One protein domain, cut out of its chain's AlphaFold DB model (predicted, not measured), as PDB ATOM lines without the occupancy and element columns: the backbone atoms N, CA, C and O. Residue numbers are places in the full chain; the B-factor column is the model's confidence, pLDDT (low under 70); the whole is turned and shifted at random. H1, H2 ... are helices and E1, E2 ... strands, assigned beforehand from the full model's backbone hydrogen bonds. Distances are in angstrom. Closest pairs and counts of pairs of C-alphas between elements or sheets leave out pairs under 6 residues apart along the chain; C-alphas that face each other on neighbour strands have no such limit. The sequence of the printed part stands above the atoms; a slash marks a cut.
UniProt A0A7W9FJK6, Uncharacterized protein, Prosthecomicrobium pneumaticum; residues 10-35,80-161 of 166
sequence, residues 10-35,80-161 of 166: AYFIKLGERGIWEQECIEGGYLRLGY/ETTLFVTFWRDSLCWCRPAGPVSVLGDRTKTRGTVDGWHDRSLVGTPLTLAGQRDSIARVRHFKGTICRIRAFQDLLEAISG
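What this domain is: This is residues 10 to 35 and 80 to 161 of the 166 residues of an uncharacterized protein of Prosthecomicrobium pneumaticum (UniProt A0A7W9FJK6). A twisted four-stranded sheet, E4 E3 E1 E7, has helices H2 and H3 over one face; away from these two helices, toward the other end of the longest axis, the smaller sheet E2 E6 E5 reaches out, with H1 beside its strands and grazing the larger sheet. The hairpin E5 and E6 makes the far part of the smaller sheet, and E4 turns sharply into E5 to join the two sheets. The printed part has 108 residues with three named helices and seven named strands, in the order E1 H1 E2 E3 E4 E5 E6 H2 E7 H3; the larger sheet is mixed, the smaller antiparallel, and the class is mixed, helices and strands. The whole is compact, with a radius of gyration of the C-alphas of 13.1 A and spans of 39 by 27 by 22 A.

How they stand to each other: In the larger sheet, E3, residues 82 to 88, is parallel to E1, residues 10 to 13, with N 11 and O 83 2.8 A apart. E3 forms a hairpin with E4, residues 91 to 95, where N 86 and O 93 are 2.9 A apart. E7, residues 146 to 148, is antiparallel to E1, with N 12 and O 147 2.8 A apart. H2, residues 134 to 141, and H3, residues 152 to 160, lie on the same face of this sheet, at heights of 8.9 A and 10.0 A, making two layers, helices on one face of a sheet. H2 and H3 only just touch, with 3 pairs of C-alphas within 8 A, the closest Ile 136 and Leu 155 at 6.9 A, and are about perpendicular at 79 degrees. E4 runs on into E5, residues 97 to 103, at 86 degrees. E6, residues 109 to 113, forms a hairpin with E5, with N 102 and O 110 2.8 A apart, and is antiparallel to E2, residues 30 to 33, with N 31 and O 111 2.8 A apart. H1, residues 22 to 28, is on this smaller sheet over none of its strands; its closest C-alpha to E2 is Cys 25, 5.8 A from that of Leu 31. In H1 and H3 every O i to N i+4 pair is within hydrogen-bond range; in H2 1 of 4 is, beside 3 of 5 O i to N i+3 pairs.

Where its parts are: E1 begins at C-alpha 10, (-8.333, 35.274, -23.997). E3 is 19.6 A from first to last C-alpha, E5 15.3 A, E6 13.5 A, E4 13.0 A, H3 12.0 A and H2 11.5 A. H3 ends at C-alpha 160, (-10.142, 39.713, -11.032).

The domain as a whole: The C-alphas of Gly 105 and Gly 161 are the two farthest apart, 39.6 A. Residues 36 to 79 are not printed, and C-alphas 35 and 80 are 21.9 A apart across the cut. The link from E6 to H2, residues 114 to 133, is long. Mean pLDDT of the printed part is 95.6, and no printed residue is under 70.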
ATOM      1  N   ALA A  10      -7.201  36.120 -24.295       98.12
ATOM      2  CA  ALA A  10      -8.333  35.274 -23.997       98.12
ATOM      3  C   ALA A  10      -9.041  34.841 -25.270       98.12
ATOM      4  O   ALA A  10      -9.222  35.618 -26.219       98.12
ATOM      5  N   TYR A  11      -9.511  33.605 -25.242       98.69
ATOM      6  CA  TYR A  11     -10.245  32.983 -26.320       98.69
ATOM      7  C   TYR A  11     -11.515  32.352 -25.781       98.69
ATOM      8  O   TYR A  11     -11.517  31.671 -24.762       98.69
ATOM      9  N   PHE A  12     -12.608  32.554 -26.501       98.56
ATOM     10  CA  PHE A  12     -13.771  31.707 -26.330       98.56
ATOM     11  C   PHE A  12     -13.514  30.373 -27.026       98.56
ATOM     12  O   PHE A  12     -12.983  30.366 -28.139       98.56
ATOM     13  N   ILE A  13     -13.926  29.277 -26.394       98.50
ATOM     14  CA  ILE A  13     -13.966  27.939 -26.973       98.50
ATOM     15  C   ILE A  13     -15.367  27.345 -26.814       98.50
ATOM     16  O   ILE A  13     -15.937  27.295 -25.724       98.50
ATOM     17  N   LYS A  14     -15.923  26.860 -27.919       97.75
ATOM     18  CA  LYS A  14     -17.115  26.020 -27.929       97.75
ATOM     19  C   LYS A  14     -16.695  24.566 -27.721       97.75
ATOM     20  O   LYS A  14     -15.971  24.005 -28.545       97.75
ATOM     21  N   LEU A  15     -17.185  23.956 -26.648       97.62
ATOM     22  CA  LEU A  15     -16.877  22.577 -26.275       97.62
ATOM     23  C   LEU A  15     -17.839  21.610 -26.977       97.62
ATOM     24  O   LEU A  15     -18.807  21.110 -26.407       97.62
ATOM     25  N   GLY A  16     -17.561  21.376 -28.259       95.62
ATOM     26  CA  GLY A  16     -18.342  20.487 -29.117       95.62
ATOM     27  C   GLY A  16     -19.556  21.161 -29.758       95.62
ATOM     28  O   GLY A  16     -20.011  22.233 -29.352       95.62
ATOM     29  N   GLU A  17     -20.092  20.547 -30.814       91.19
ATOM     30  CA  GLU A  17     -21.314  21.054 -31.441       91.19
ATOM     31  C   GLU A  17     -22.446  21.063 -30.409       91.19
ATOM     32  O   GLU A  17     -22.646  20.079 -29.709       91.19
ATOM     33  N   ARG A  18     -23.171  22.182 -30.283       90.38
ATOM     34  CA  ARG A  18     -24.241  22.354 -29.279       90.38
ATOM     35  C   ARG A  18     -23.802  22.092 -27.825       90.38
ATOM     36  O   ARG A  18     -24.656  21.802 -26.999       90.38
ATOM     37  N   GLY A  19     -22.508  22.204 -27.520       92.19
ATOM     38  CA  GLY A  19     -22.015  22.072 -26.149       92.19
ATOM     39  C   GLY A  19     -21.938  20.634 -25.633       92.19
ATOM     40  O   GLY A  19     -21.887  20.425 -24.425       92.19
ATOM     41  N   ILE A  20     -21.923  19.625 -26.517       96.94
ATOM     42  CA  ILE A  20     -21.905  18.201 -26.120       96.94
ATOM     43  C   ILE A  20     -20.749  17.812 -25.185       96.94
ATOM     44  O   ILE A  20     -20.846  16.784 -24.522       96.94
ATOM     45  N   TRP A  21     -19.670  18.600 -25.126       98.19
ATOM     46  CA  TRP A  21     -18.521  18.346 -24.256       98.19
ATOM     47  C   TRP A  21     -18.432  19.298 -23.061       98.19
ATOM     48  O   TRP A  21     -17.481  19.202 -22.297       98.19
ATOM     49  N   GLU A  22     -19.380  20.219 -22.872       98.00
ATOM     50  CA  GLU A  22     -19.311  21.195 -21.776       98.00
ATOM     51  C   GLU A  22     -19.253  20.495 -20.419       98.00
ATOM     52  O   GLU A  22     -18.314  20.712 -19.664       98.00
ATOM     53  N   GLN A  23     -20.195  19.592 -20.133       98.06
ATOM     54  CA  GLN A  23     -20.228  18.913 -18.839       98.06
ATOM     55  C   GLN A  23     -18.932  18.134 -18.561       98.06
ATOM     56  O   GLN A  23     -18.307  18.346 -17.527       98.06
ATOM     57  N   GLU A  24     -18.501  17.275 -19.489       98.06
ATOM     58  CA  GLU A  24     -17.309  16.438 -19.292       98.06
ATOM     59  C   GLU A  24     -16.013  17.258 -19.166       98.06
ATOM     60  O   GLU A  24     -15.175  16.955 -18.322       98.06
ATOM     61  N   CYS A  25     -15.854  18.327 -19.951       98.50
ATOM     62  CA  CYS A  25     -14.665  19.175 -19.924       98.50
ATOM     63  C   CYS A  25     -14.612  20.031 -18.657       98.50
ATOM     64  O   CYS A  25     -13.546  20.152 -18.050       98.50
ATOM     65  N   ILE A  26     -15.747  20.625 -18.265       98.50
ATOM     66  CA  ILE A  26     -15.831  21.486 -17.082       98.50
ATOM     67  C   ILE A  26     -15.615  20.660 -15.812       98.50
ATOM     68  O   ILE A  26     -14.746  21.003 -15.013       98.50
ATOM     69  N   GLU A  27     -16.348  19.555 -15.649       98.19
ATOM     70  CA  GLU A  27     -16.237  18.686 -14.468       98.19
ATOM     71  C   GLU A  27     -14.900  17.921 -14.445       98.19
ATOM     72  O   GLU A  27     -14.342  17.690 -13.375       98.19
ATOM     73  N   GLY A  28     -14.357  17.563 -15.614       98.06
ATOM     74  CA  GLY A  28     -13.097  16.827 -15.750       98.06
ATOM     75  C   GLY A  28     -11.829  17.687 -15.777       98.06
ATOM     76  O   GLY A  28     -10.730  17.136 -15.737       98.06
ATOM     77  N   GLY A  29     -11.939  19.016 -15.861       98.25
ATOM     78  CA  GLY A  29     -10.780  19.915 -15.830       98.25
ATOM     79  C   GLY A  29      -9.902  19.873 -17.087       98.25
ATOM     80  O   GLY A  29      -8.679  20.006 -16.989       98.25
ATOM     81  N   TYR A  30     -10.494  19.702 -18.269       98.62
ATOM     82  CA  TYR A  30      -9.760  19.684 -19.538       98.62
ATOM     83  C   TYR A  30     -10.471  20.479 -20.640       98.62
ATOM     84  O   TYR A  30     -11.655  20.796 -20.561       98.62
ATOM     85  N   LEU A  31      -9.722  20.835 -21.678       98.56
ATOM     86  CA  LEU A  31     -10.203  21.430 -22.920       98.56
ATOM     87  C   LEU A  31     -10.341  20.340 -23.984       98.56
ATOM     88  O   LEU A  31      -9.512  19.429 -24.028       98.56
ATOM     89  N   ARG A  32     -11.316  20.466 -24.893       98.44
ATOM     90  CA  ARG A  32     -11.485  19.551 -26.034       98.44
ATOM     91  C   ARG A  32     -11.747  20.294 -27.341       98.44
ATOM     92  O   ARG A  32     -12.535  21.237 -27.387       98.44
ATOM     93  N   LEU A  33     -11.095  19.847 -28.413       98.25
ATOM     94  CA  LEU A  33     -11.153  20.430 -29.751       98.25
ATOM     95  C   LEU A  33     -11.544  19.381 -30.804       98.25
ATOM     96  O   LEU A  33     -10.912  18.332 -30.940       98.25
ATOM     97  N   GLY A  34     -12.566  19.707 -31.602       96.56
ATOM     98  CA  GLY A  34     -13.244  18.769 -32.507       96.56
ATOM     99  C   GLY A  34     -12.680  18.621 -33.920       96.56
ATOM    100  O   GLY A  34     -13.307  17.975 -34.756       96.56
ATOM    101  N   TYR A  35     -11.518  19.198 -34.227       95.06
ATOM    102  CA  TYR A  35     -10.902  19.116 -35.555       95.06
ATOM    103  C   TYR A  35     -10.251  17.743 -35.812       95.06
ATOM    104  O   TYR A  35      -9.030  17.607 -35.912       95.06
ATOM    105  N   GLU A  80      -0.007  28.844 -20.313       95.38
ATOM    106  CA  GLU A  80      -0.601  29.151 -19.006       95.38
ATOM    107  C   GLU A  80      -0.890  30.652 -18.784       95.38
ATOM    108  O   GLU A  80      -1.559  31.004 -17.816       95.38
ATOM    109  N   THR A  81      -0.444  31.537 -19.686       95.19
ATOM    110  CA  THR A  81      -0.809  32.971 -19.728       95.19
ATOM    111  C   THR A  81      -1.978  33.272 -20.679       95.19
ATOM    112  O   THR A  81      -2.346  34.430 -20.873       95.19
ATOM    113  N   THR A  82      -2.593  32.243 -21.263       97.38
ATOM    114  CA  THR A  82      -3.799  32.348 -22.092       97.38
ATOM    115  C   THR A  82      -5.030  31.932 -21.295       97.38
ATOM    116  O   THR A  82      -5.043  30.903 -20.620       97.38
ATOM    117  N   LEU A  83      -6.108  32.701 -21.425       98.12
ATOM    118  CA  LEU A  83      -7.435  32.303 -20.963       98.12
ATOM    119  C   LEU A  83      -8.207  31.558 -22.048       98.12
ATOM    120  O   LEU A  83      -8.366  32.061 -23.163       98.12
ATOM    121  N   PHE A  84      -8.812  30.435 -21.676       98.69
ATOM    122  CA  PHE A  84      -9.971  29.905 -22.385       98.69
ATOM    123  C   PHE A  84     -11.239  30.177 -21.590       98.69
ATOM    124  O   PHE A  84     -11.258  30.061 -20.369       98.69
ATOM    125  N   VAL A  85     -12.300  30.546 -22.302       98.38
ATOM    126  CA  VAL A  85     -13.617  30.830 -21.740       98.38
ATOM    127  C   VAL A  85     -14.676  30.060 -22.506       98.38
ATOM    128  O   VAL A  85     -14.628  29.960 -23.732       98.38
ATOM    129  N   THR A  86     -15.678  29.566 -21.799       98.31
ATOM    130  CA  THR A  86     -16.891  29.007 -22.385       98.31
ATOM    131  C   THR A  86     -18.107  29.400 -21.547       98.31
ATOM    132  O   THR A  86     -17.972  30.114 -20.551       98.31
ATOM    133  N   PHE A  87     -19.300  28.979 -21.957       96.50
ATOM    134  CA  PHE A  87     -20.519  29.187 -21.181       96.50
ATOM    135  C   PHE A  87     -21.177  27.848 -20.891       96.50
ATOM    136  O   PHE A  87     -21.385  27.069 -21.810       96.50
ATOM    137  N   TRP A  88     -21.529  27.610 -19.631       96.81
ATOM    138  CA  TRP A  88     -22.194  26.387 -19.193       96.81
ATOM    139  C   TRP A  88     -23.134  26.707 -18.029       96.81
ATOM    140  O   TRP A  88     -22.752  27.436 -17.118       96.81
ATOM    141  N   ARG A  89     -24.376  26.199 -18.071       94.00
ATOM    142  CA  ARG A  89     -25.414  26.408 -17.031       94.00
ATOM    143  C   ARG A  89     -25.557  27.871 -16.567       94.00
ATOM    144  O   ARG A  89     -25.508  28.159 -15.379       94.00
ATOM    145  N   ASP A  90     -25.706  28.793 -17.518       92.50
ATOM    146  CA  ASP A  90     -25.814  30.243 -17.269       92.50
ATOM    147  C   ASP A  90     -24.614  30.887 -16.553       92.50
ATOM    148  O   ASP A  90     -24.703  32.029 -16.095       92.50
ATOM    149  N   SER A  91     -23.463  30.216 -16.531       96.06
ATOM    150  CA  SER A  91     -22.199  30.746 -16.027       96.06
ATOM    151  C   SER A  91     -21.190  30.937 -17.151       96.06
ATOM    152  O   SER A  91     -21.147  30.180 -18.124       96.06
ATOM    153  N   LEU A  92     -20.357  31.964 -17.009       97.56
ATOM    154  CA  LEU A  92     -19.089  32.064 -17.712       97.56
ATOM    155  C   LEU A  92     -18.081  31.188 -16.972       97.56
ATOM    156  O   LEU A  92     -17.785  31.439 -15.805       97.56
ATOM    157  N   CYS A  93     -17.544  30.190 -17.665       98.38
ATOM    158  CA  CYS A  93     -16.498  29.322 -17.144       98.38
ATOM    159  C   CYS A  93     -15.163  29.697 -17.787       98.38
ATOM    160  O   CYS A  93     -15.106  29.885 -19.004       98.38
ATOM    161  N   TRP A  94     -14.093  29.797 -17.003       98.44
ATOM    162  CA  TRP A  94     -12.754  30.127 -17.488       98.44
ATOM    163  C   TRP A  94     -11.701  29.157 -16.957       98.44
ATOM    164  O   TRP A  94     -11.841  28.607 -15.870       98.44
ATOM    165  N   CYS A  95     -10.638  28.945 -17.726       98.31
ATOM    166  CA  CYS A  95      -9.486  28.155 -17.309       98.31
ATOM    167  C   CYS A  95      -8.205  28.653 -17.982       98.31
ATOM    168  O   CYS A  95      -8.242  29.343 -19.007       98.31
ATOM    169  N   ARG A  96      -7.064  28.212 -17.453       97.75
ATOM    170  CA  ARG A  96      -5.777  28.243 -18.155       97.75
ATOM    171  C   ARG A  96      -5.456  26.862 -18.719       97.75
ATOM    172  O   ARG A  96      -5.586  25.891 -17.971       97.75
ATOM    173  N   PRO A  97      -5.010  26.748 -19.976       97.69
ATOM    174  CA  PRO A  97      -4.584  25.473 -20.532       97.69
ATOM    175  C   PRO A  97      -3.242  25.043 -19.919       97.69
ATOM    176  O   PRO A  97      -2.388  25.884 -19.645       97.69
ATOM    177  N   ALA A  98      -3.035  23.739 -19.753       96.31
ATOM    178  CA  ALA A  98      -1.813  23.160 -19.198       96.31
ATOM    179  C   ALA A  98      -1.346  21.942 -20.002       96.31
ATOM    180  O   ALA A  98      -2.153  21.206 -20.573       96.31
ATOM    181  N   GLY A  99      -0.031  21.722 -20.028       94.69
ATOM    182  CA  GLY A  99       0.578  20.564 -20.684       94.69
ATOM    183  C   GLY A  99       0.428  20.538 -22.215       94.69
ATOM    184  O   GLY A  99      -0.031  21.521 -22.808       94.69
ATOM    185  N   PRO A 100       0.850  19.437 -22.861       95.19
ATOM    186  CA  PRO A 100       0.743  19.251 -24.305       95.19
ATOM    187  C   PRO A 100      -0.677  18.861 -24.740       95.19
ATOM    188  O   PRO A 100      -1.514  18.450 -23.934       95.19
ATOM    189  N   VAL A 101      -0.937  18.958 -26.044       97.56
ATOM    190  CA  VAL A 101      -2.153  18.412 -26.657       97.56
ATOM    191  C   VAL A 101      -2.048  16.886 -26.729       97.56
ATOM    192  O   VAL A 101      -1.013  16.351 -27.106       97.56
ATOM    193  N   SER A 102      -3.128  16.189 -26.381       97.25
ATOM    194  CA  SER A 102      -3.283  14.740 -26.553       97.25
ATOM    195  C   SER A 102      -4.352  14.446 -27.601       97.25
ATOM    196  O   SER A 102      -5.366  15.139 -27.667       97.25
ATOM    197  N   VAL A 103      -4.155  13.411 -28.418       97.19
ATOM    198  CA  VAL A 103      -5.142  12.967 -29.414       97.19
ATOM    199  C   VAL A 103      -5.877  11.741 -28.880       97.19
ATOM    200  O   VAL A 103      -5.252  10.749 -28.512       97.19
ATOM    201  N   LEU A 104      -7.206  11.804 -28.833       96.12
ATOM    202  CA  LEU A 104      -8.055  10.696 -28.396       96.12
ATOM    203  C   LEU A 104      -8.346   9.714 -29.543       96.12
ATOM    204  O   LEU A 104      -8.134  10.021 -30.717       96.12
ATOM    205  N   GLY A 105      -8.899   8.541 -29.214       94.88
ATOM    206  CA  GLY A 105      -9.260   7.512 -30.200       94.88
ATOM    207  C   GLY A 105     -10.292   7.965 -31.245       94.88
ATOM    208  O   GLY A 105     -10.275   7.490 -32.376       94.88
ATOM    209  N   ASP A 106     -11.140   8.944 -30.917       95.00
ATOM    210  CA  ASP A 106     -12.074   9.582 -31.859       95.00
ATOM    211  C   ASP A 106     -11.432  10.716 -32.688       95.00
ATOM    212  O   ASP A 106     -12.106  11.438 -33.429       95.00
ATOM    213  N   ARG A 107     -10.108  10.868 -32.569       95.75
ATOM    214  CA  ARG A 107      -9.255  11.889 -33.188       95.75
ATOM    215  C   ARG A 107      -9.507  13.318 -32.713       95.75
ATOM    216  O   ARG A 107      -8.909  14.246 -33.272       95.75
ATOM    217  N   THR A 108     -10.356  13.529 -31.707       97.19
ATOM    218  CA  THR A 108     -10.453  14.829 -31.033       97.19
ATOM    219  C   THR A 108      -9.196  15.089 -30.212       97.19
ATOM    220  O   THR A 108      -8.419  14.181 -29.917       97.19
ATOM    221  N   LYS A 109      -8.944  16.363 -29.925       98.00
ATOM    222  CA  LYS A 109      -7.741  16.809 -29.224       98.00
ATOM    223  C   LYS A 109      -8.142  17.267 -27.835       98.00
ATOM    224  O   LYS A 109      -9.107  18.021 -27.719       98.00
ATOM    225  N   THR A 110      -7.413  16.858 -26.810       98.25
ATOM    226  CA  THR A 110      -7.608  17.325 -25.438       98.25
ATOM    227  C   THR A 110      -6.361  17.985 -24.890       98.25
ATOM    228  O   THR A 110      -5.254  17.785 -25.388       98.25
ATOM    229  N   ARG A 111      -6.553  18.810 -23.866       97.25
ATOM    230  CA  ARG A 111      -5.469  19.431 -23.112       97.25
ATOM    231  C   ARG A 111      -5.912  19.655 -21.675       97.25
ATOM    232  O   ARG A 111      -7.069  19.998 -21.452       97.25
ATOM    233  N   GLY A 112      -5.009  19.462 -20.718       98.19
ATOM    234  CA  GLY A 112      -5.302  19.724 -19.312       98.19
ATOM    235  C   GLY A 112      -5.546  21.206 -19.033       98.19
ATOM    236  O   GLY A 112      -5.316  22.074 -19.882       98.19
ATOM    237  N   THR A 113      -5.983  21.496 -17.815       98.31
ATOM    238  CA  THR A 113      -6.039  22.854 -17.264       98.31
ATOM    239  C   THR A 113      -5.107  22.961 -16.062       98.31
ATOM    240  O   THR A 113      -4.774  21.945 -15.455       98.31
ATOM    241  N   VAL A 114      -4.649  24.171 -15.732       97.00
ATOM    242  CA  VAL A 114      -3.716  24.367 -14.605       97.00
ATOM    243  C   VAL A 114      -4.365  23.982 -13.272       97.00
ATOM    244  O   VAL A 114      -3.740  23.341 -12.434       97.00
ATOM    245  N   ASP A 115      -5.616  24.387 -13.072       96.19
ATOM    246  CA  ASP A 115      -6.331  24.275 -11.800       96.19
ATOM    247  C   ASP A 115      -7.843  24.065 -11.990       96.19
ATOM    248  O   ASP A 115      -8.642  24.439 -11.133       96.19
ATOM    249  N   GLY A 116      -8.239  23.446 -13.107       98.00
ATOM    250  CA  GLY A 116      -9.639  23.212 -13.449       98.00
ATOM    251  C   GLY A 116     -10.295  24.380 -14.186       98.00
ATOM    252  O   GLY A 116      -9.666  25.374 -14.558       98.00
ATOM    253  N   TRP A 117     -11.598  24.226 -14.410       98.50
ATOM    254  CA  TRP A 117     -12.467  25.305 -14.860       98.50
ATOM    255  C   TRP A 117     -13.090  26.018 -13.665       98.50
ATOM    256  O   TRP A 117     -13.493  25.388 -12.690       98.50
ATOM    257  N   HIS A 118     -13.230  27.335 -13.777       98.06
ATOM    258  CA  HIS A 118     -13.763  28.201 -12.733       98.06
ATOM    259  C   HIS A 118     -14.986  28.949 -13.248       98.06
ATOM    260  O   HIS A 118     -14.942  29.556 -14.314       98.06
ATOM    261  N   ASP A 119     -16.063  28.968 -12.471       97.69
ATOM    262  CA  ASP A 119     -17.272  29.766 -12.719       97.69
ATOM    263  C   ASP A 119     -17.359  31.002 -11.802       97.69
ATOM    264  O   ASP A 119     -18.391  31.672 -11.700       97.69
ATOM    265  N   ARG A 120     -16.258  31.315 -11.112       96.56
ATOM    266  CA  ARG A 120     -16.132  32.400 -10.136       96.56
ATOM    267  C   ARG A 120     -14.931  33.278 -10.441       96.56
ATOM    268  O   ARG A 120     -13.960  32.835 -11.047       96.56
ATOM    269  N   SER A 121     -14.993  34.528 -10.000       95.81
ATOM    270  CA  SER A 121     -13.840  35.421  -9.967       95.81
ATOM    271  C   SER A 121     -12.807  34.949  -8.936       95.81
ATOM    272  O   SER A 121     -13.103  34.145  -8.050       95.81
ATOM    273  N   LEU A 122     -11.606  35.522  -8.987       93.19
ATOM    274  CA  LEU A 122     -10.521  35.280  -8.032       93.19
ATOM    275  C   LEU A 122     -10.882  35.665  -6.587       93.19
ATOM    276  O   LEU A 122     -10.257  35.177  -5.647       93.19
ATOM    277  N   VAL A 123     -11.898  36.514  -6.401       93.31
ATOM    278  CA  VAL A 123     -12.443  36.892  -5.084       93.31
ATOM    279  C   VAL A 123     -13.690  36.085  -4.695       93.31
ATOM    280  O   VAL A 123     -14.293  36.348  -3.660       93.31
ATOM    281  N   GLY A 124     -14.083  35.093  -5.502       94.31
ATOM    282  CA  GLY A 124     -15.174  34.159  -5.209       94.31
ATOM    283  C   GLY A 124     -16.559  34.574  -5.717       94.31
ATOM    284  O   GLY A 124     -17.523  33.834  -5.501       94.31
ATOM    285  N   THR A 125     -16.683  35.706  -6.415       94.94
ATOM    286  CA  THR A 125     -17.959  36.180  -6.978       94.94
ATOM    287  C   THR A 125     -18.384  35.301  -8.159       94.94
ATOM    288  O   THR A 125     -17.593  35.156  -9.092       94.94
ATOM    289  N   PRO A 126     -19.611  34.745  -8.185       96.19
ATOM    290  CA  PRO A 126     -20.115  33.992  -9.337       96.19
ATOM    291  C   PRO A 126     -20.106  34.812 -10.633       96.19
ATOM    292  O   PRO A 126     -20.577  35.951 -10.663       96.19
ATOM    293  N   LEU A 127     -19.618  34.220 -11.721       96.44
ATOM    294  CA  LEU A 127     -19.559  34.832 -13.049       96.44
ATOM    295  C   LEU A 127     -20.797  34.459 -13.867       96.44
ATOM    296  O   LEU A 127     -20.709  33.837 -14.922       96.44
ATOM    297  N   THR A 128     -21.973  34.869 -13.395       95.94
ATOM    298  CA  THR A 128     -23.237  34.581 -14.090       95.94
ATOM    299  C   THR A 128     -23.304  35.290 -15.438       95.94
ATOM    300  O   THR A 128     -22.795  36.402 -15.601       95.94
ATOM    301  N   LEU A 129     -23.970  34.668 -16.408       92.00
ATOM    302  CA  LEU A 129     -24.200  35.216 -17.738       92.00
ATOM    303  C   LEU A 129     -24.990  36.527 -17.675       92.00
ATOM    304  O   LEU A 129     -24.592  37.498 -18.308       92.00
ATOM    305  N   ALA A 130     -26.067  36.565 -16.885       90.00
ATOM    306  CA  ALA A 130     -26.876  37.770 -16.679       90.00
ATOM    307  C   ALA A 130     -26.070  38.912 -16.044       90.00
ATOM    308  O   ALA A 130     -26.363  40.083 -16.257       90.00
ATOM    309  N   GLY A 131     -25.035  38.567 -15.275       87.25
ATOM    310  CA  GLY A 131     -24.113  39.538 -14.728       87.25
ATOM    311  C   GLY A 131     -23.122  40.068 -15.758       87.25
ATOM    312  O   GLY A 131     -22.549  41.120 -15.498       87.25
ATOM    313  N   GLN A 132     -22.842  39.384 -16.875       89.44
ATOM    314  CA  GLN A 132     -21.782  39.777 -17.814       89.44
ATOM    315  C   GLN A 132     -22.120  41.023 -18.629       89.44
ATOM    316  O   GLN A 132     -23.260  41.253 -19.011       89.44
ATOM    317  N   ARG A 133     -21.082  41.803 -18.956       89.75
ATOM    318  CA  ARG A 133     -21.200  42.885 -19.938       89.75
ATOM    319  C   ARG A 133     -21.573  42.298 -21.302       89.75
ATOM    320  O   ARG A 133     -21.040  41.255 -21.694       89.75
ATOM    321  N   ASP A 134     -22.384  43.016 -22.075       88.56
ATOM    322  CA  ASP A 134     -22.784  42.617 -23.435       88.56
ATOM    323  C   ASP A 134     -21.588  42.359 -24.366       88.56
ATOM    324  O   ASP A 134     -21.662  41.569 -25.310       88.56
ATOM    325  N   SER A 135     -20.461  43.032 -24.122       88.06
ATOM    326  CA  SER A 135     -19.195  42.826 -24.833       88.06
ATOM    327  C   SER A 135     -18.653  41.395 -24.684       88.06
ATOM    328  O   SER A 135     -18.106  40.859 -25.647       88.06
ATOM    329  N   ILE A 136     -18.870  40.758 -23.531       92.50
ATOM    330  CA  ILE A 136     -18.485  39.373 -23.233       92.50
ATOM    331  C   ILE A 136     -19.612  38.415 -23.637       92.50
ATOM    332  O   ILE A 136     -19.377  37.449 -24.364       92.50
ATOM    333  N   ALA A 137     -20.851  38.699 -23.220       91.12
ATOM    334  CA  ALA A 137     -21.992  37.801 -23.414       91.12
ATOM    335  C   ALA A 137     -22.272  37.500 -24.897       91.12
ATOM    336  O   ALA A 137     -22.615  36.371 -25.250       91.12
ATOM    337  N   ARG A 138     -22.058  38.473 -25.798       93.19
ATOM    338  CA  ARG A 138     -22.273  38.291 -27.246       93.19
ATOM    339  C   ARG A 138     -21.393  37.210 -27.870       93.19
ATOM    340  O   ARG A 138     -21.799  36.610 -28.866       93.19
ATOM    341  N   VAL A 139     -20.221  36.926 -27.295       93.62
ATOM    342  CA  VAL A 139     -19.282  35.934 -27.842       93.62
ATOM    343  C   VAL A 139     -19.887  34.525 -27.855       93.62
ATOM    344  O   VAL A 139     -19.581  33.748 -28.757       93.62
ATOM    345  N   ARG A 140     -20.842  34.220 -26.965       91.31
ATOM    346  CA  ARG A 140     -21.550  32.925 -26.939       91.31
ATOM    347  C   ARG A 140     -22.277  32.590 -28.249       91.31
ATOM    348  O   ARG A 140     -22.542  31.428 -28.542       91.31
ATOM    349  N   HIS A 141     -22.613  33.605 -29.049       92.12
ATOM    350  CA  HIS A 141     -23.284  33.433 -30.338       92.12
ATOM    351  C   HIS A 141     -22.317  33.102 -31.484       92.12
ATOM    352  O   HIS A 141     -22.764  32.862 -32.611       92.12
ATOM    353  N   PHE A 142     -21.007  33.064 -31.214       93.94
ATOM    354  CA  PHE A 142     -19.996  32.694 -32.191       93.94
ATOM    355  C   PHE A 142     -20.283  31.306 -32.776       93.94
ATOM    356  O   PHE A 142     -20.541  30.325 -32.072       93.94
ATOM    357  N   LYS A 143     -20.267  31.220 -34.109       92.44
ATOM    358  CA  LYS A 143     -20.633  29.994 -34.829       92.44
ATOM    359  C   LYS A 143     -19.474  29.014 -34.984       92.44
ATOM    360  O   LYS A 143     -19.742  27.821 -35.048       92.44
ATOM    361  N   GLY A 144     -18.229  29.490 -34.964       94.12
ATOM    362  CA  GLY A 144     -17.053  28.622 -34.972       94.12
ATOM    363  C   GLY A 144     -16.781  27.961 -33.618       94.12
ATOM    364  O   GLY A 144     -17.630  27.967 -32.716       94.12
ATOM    365  N   THR A 145     -15.577  27.406 -33.502       97.19
ATOM    366  CA  THR A 145     -15.088  26.683 -32.326       97.19
ATOM    367  C   THR A 145     -14.297  27.601 -31.405       97.19
ATOM    368  O   THR A 145     -14.620  27.672 -30.230       97.19
ATOM    369  N   ILE A 146     -13.307  28.336 -31.923       98.44
ATOM    370  CA  ILE A 146     -12.467  29.255 -31.141       98.44
ATOM    371  C   ILE A 146     -12.481  30.667 -31.738       98.44
ATOM    372  O   ILE A 146     -12.388  30.847 -32.953       98.44
ATOM    373  N   CYS A 147     -12.573  31.694 -30.893       97.75
ATOM    374  CA  CYS A 147     -12.335  33.076 -31.313       97.75
ATOM    375  C   CYS A 147     -11.712  33.915 -30.203       97.75
ATOM    376  O   CYS A 147     -11.991  33.707 -29.025       97.75
ATOM    377  N   ARG A 148     -10.916  34.919 -30.583       97.81
ATOM    378  CA  ARG A 148     -10.348  35.876 -29.631       97.81
ATOM    379  C   ARG A 148     -11.451  36.695 -28.961       97.81
ATOM    380  O   ARG A 148     -12.302  37.270 -29.644       97.81
ATOM    381  N   ILE A 149     -11.387  36.815 -27.640       96.94
ATOM    382  CA  ILE A 149     -12.224  37.738 -26.877       96.94
ATOM    383  C   ILE A 149     -11.635  39.139 -27.031       96.94
ATOM    384  O   ILE A 149     -10.578  39.457 -26.497       96.94
ATOM    385  N   ARG A 150     -12.323  39.990 -27.800       95.25
ATOM    386  CA  ARG A 150     -11.898  41.384 -28.025       95.25
ATOM    387  C   ARG A 150     -12.084  42.256 -26.783       95.25
ATOM    388  O   ARG A 150     -11.316  43.183 -26.573       95.25
ATOM    389  N   ALA A 151     -13.074  41.931 -25.956       94.62
ATOM    390  CA  ALA A 151     -13.351  42.584 -24.679       94.62
ATOM    391  C   ALA A 151     -12.431  42.055 -23.563       94.62
ATOM    392  O   ALA A 151     -12.891  41.656 -22.497       94.62
ATOM    393  N   PHE A 152     -11.127  41.973 -23.841       94.94
ATOM    394  CA  PHE A 152     -10.163  41.326 -22.952       94.94
ATOM    395  C   PHE A 152     -10.094  42.011 -21.582       94.94
ATOM    396  O   PHE A 152     -10.151  41.337 -20.560       94.94
ATOM    397  N   GLN A 153     -10.079  43.347 -21.557       92.81
ATOM    398  CA  GLN A 153     -10.041  44.104 -20.307       92.81
ATOM    399  C   GLN A 153     -11.309  43.906 -19.462       92.81
ATOM    400  O   GLN A 153     -11.208  43.676 -18.262       92.81
ATOM    401  N   ASP A 154     -12.492  43.914 -20.089       93.38
ATOM    402  CA  ASP A 154     -13.760  43.635 -19.398       93.38
ATOM    403  C   ASP A 154     -13.753  42.231 -18.763       93.38
ATOM    404  O   ASP A 154     -14.254  42.036 -17.655       93.38
ATOM    405  N   LEU A 155     -13.193  41.241 -19.471       95.31
ATOM    406  CA  LEU A 155     -13.061  39.873 -18.971       95.31
ATOM    407  C   LEU A 155     -12.087  39.802 -17.791       95.31
ATOM    408  O   LEU A 155     -12.395  39.146 -16.796       95.31
ATOM    409  N   LEU A 156     -10.941  40.486 -17.878       94.38
ATOM    410  CA  LEU A 156      -9.976  40.548 -16.783       94.38
ATOM    411  C   LEU A 156     -10.571  41.204 -15.539       94.38
ATOM    412  O   LEU A 156     -10.401  40.658 -14.458       94.38
ATOM    413  N   GLU A 157     -11.308  42.310 -15.674       92.38
ATOM    414  CA  GLU A 157     -12.018  42.946 -14.553       92.38
ATOM    415  C   GLU A 157     -13.043  42.002 -13.908       92.38
ATOM    416  O   GLU A 157     -13.188  41.968 -12.683       92.38
ATOM    417  N   ALA A 158     -13.766  41.223 -14.721       93.25
ATOM    418  CA  ALA A 158     -14.725  40.246 -14.221       93.25
ATOM    419  C   ALA A 158     -14.025  39.120 -13.441       93.25
ATOM    420  O   ALA A 158     -14.418  38.828 -12.311       93.25
ATOM    421  N   ILE A 159     -12.968  38.529 -14.009       94.75
ATOM    422  CA  ILE A 159     -12.204  37.441 -13.382       94.75
ATOM    423  C   ILE A 159     -11.434  37.940 -12.155       94.75
ATOM    424  O   ILE A 159     -11.410  37.249 -11.142       94.75
ATOM    425  N   SER A 160     -10.855  39.141 -12.181       92.56
ATOM    426  CA  SER A 160     -10.142  39.713 -11.032       92.56
ATOM    427  C   SER A 160     -11.079  40.124  -9.893       92.56
ATOM    428  O   SER A 160     -10.642  40.252  -8.752       92.56
ATOM    429  N   GLY A 161     -12.371  40.314 -10.184       88.50
ATOM    430  CA  GLY A 161     -13.352  40.827  -9.231       88.50
ATOM    431  C   GLY A 161     -13.334  42.349  -9.082       88.50
ATOM    432  O   GLY A 161     -14.017  42.877  -8.210       88.50
TER     433      GLY A 161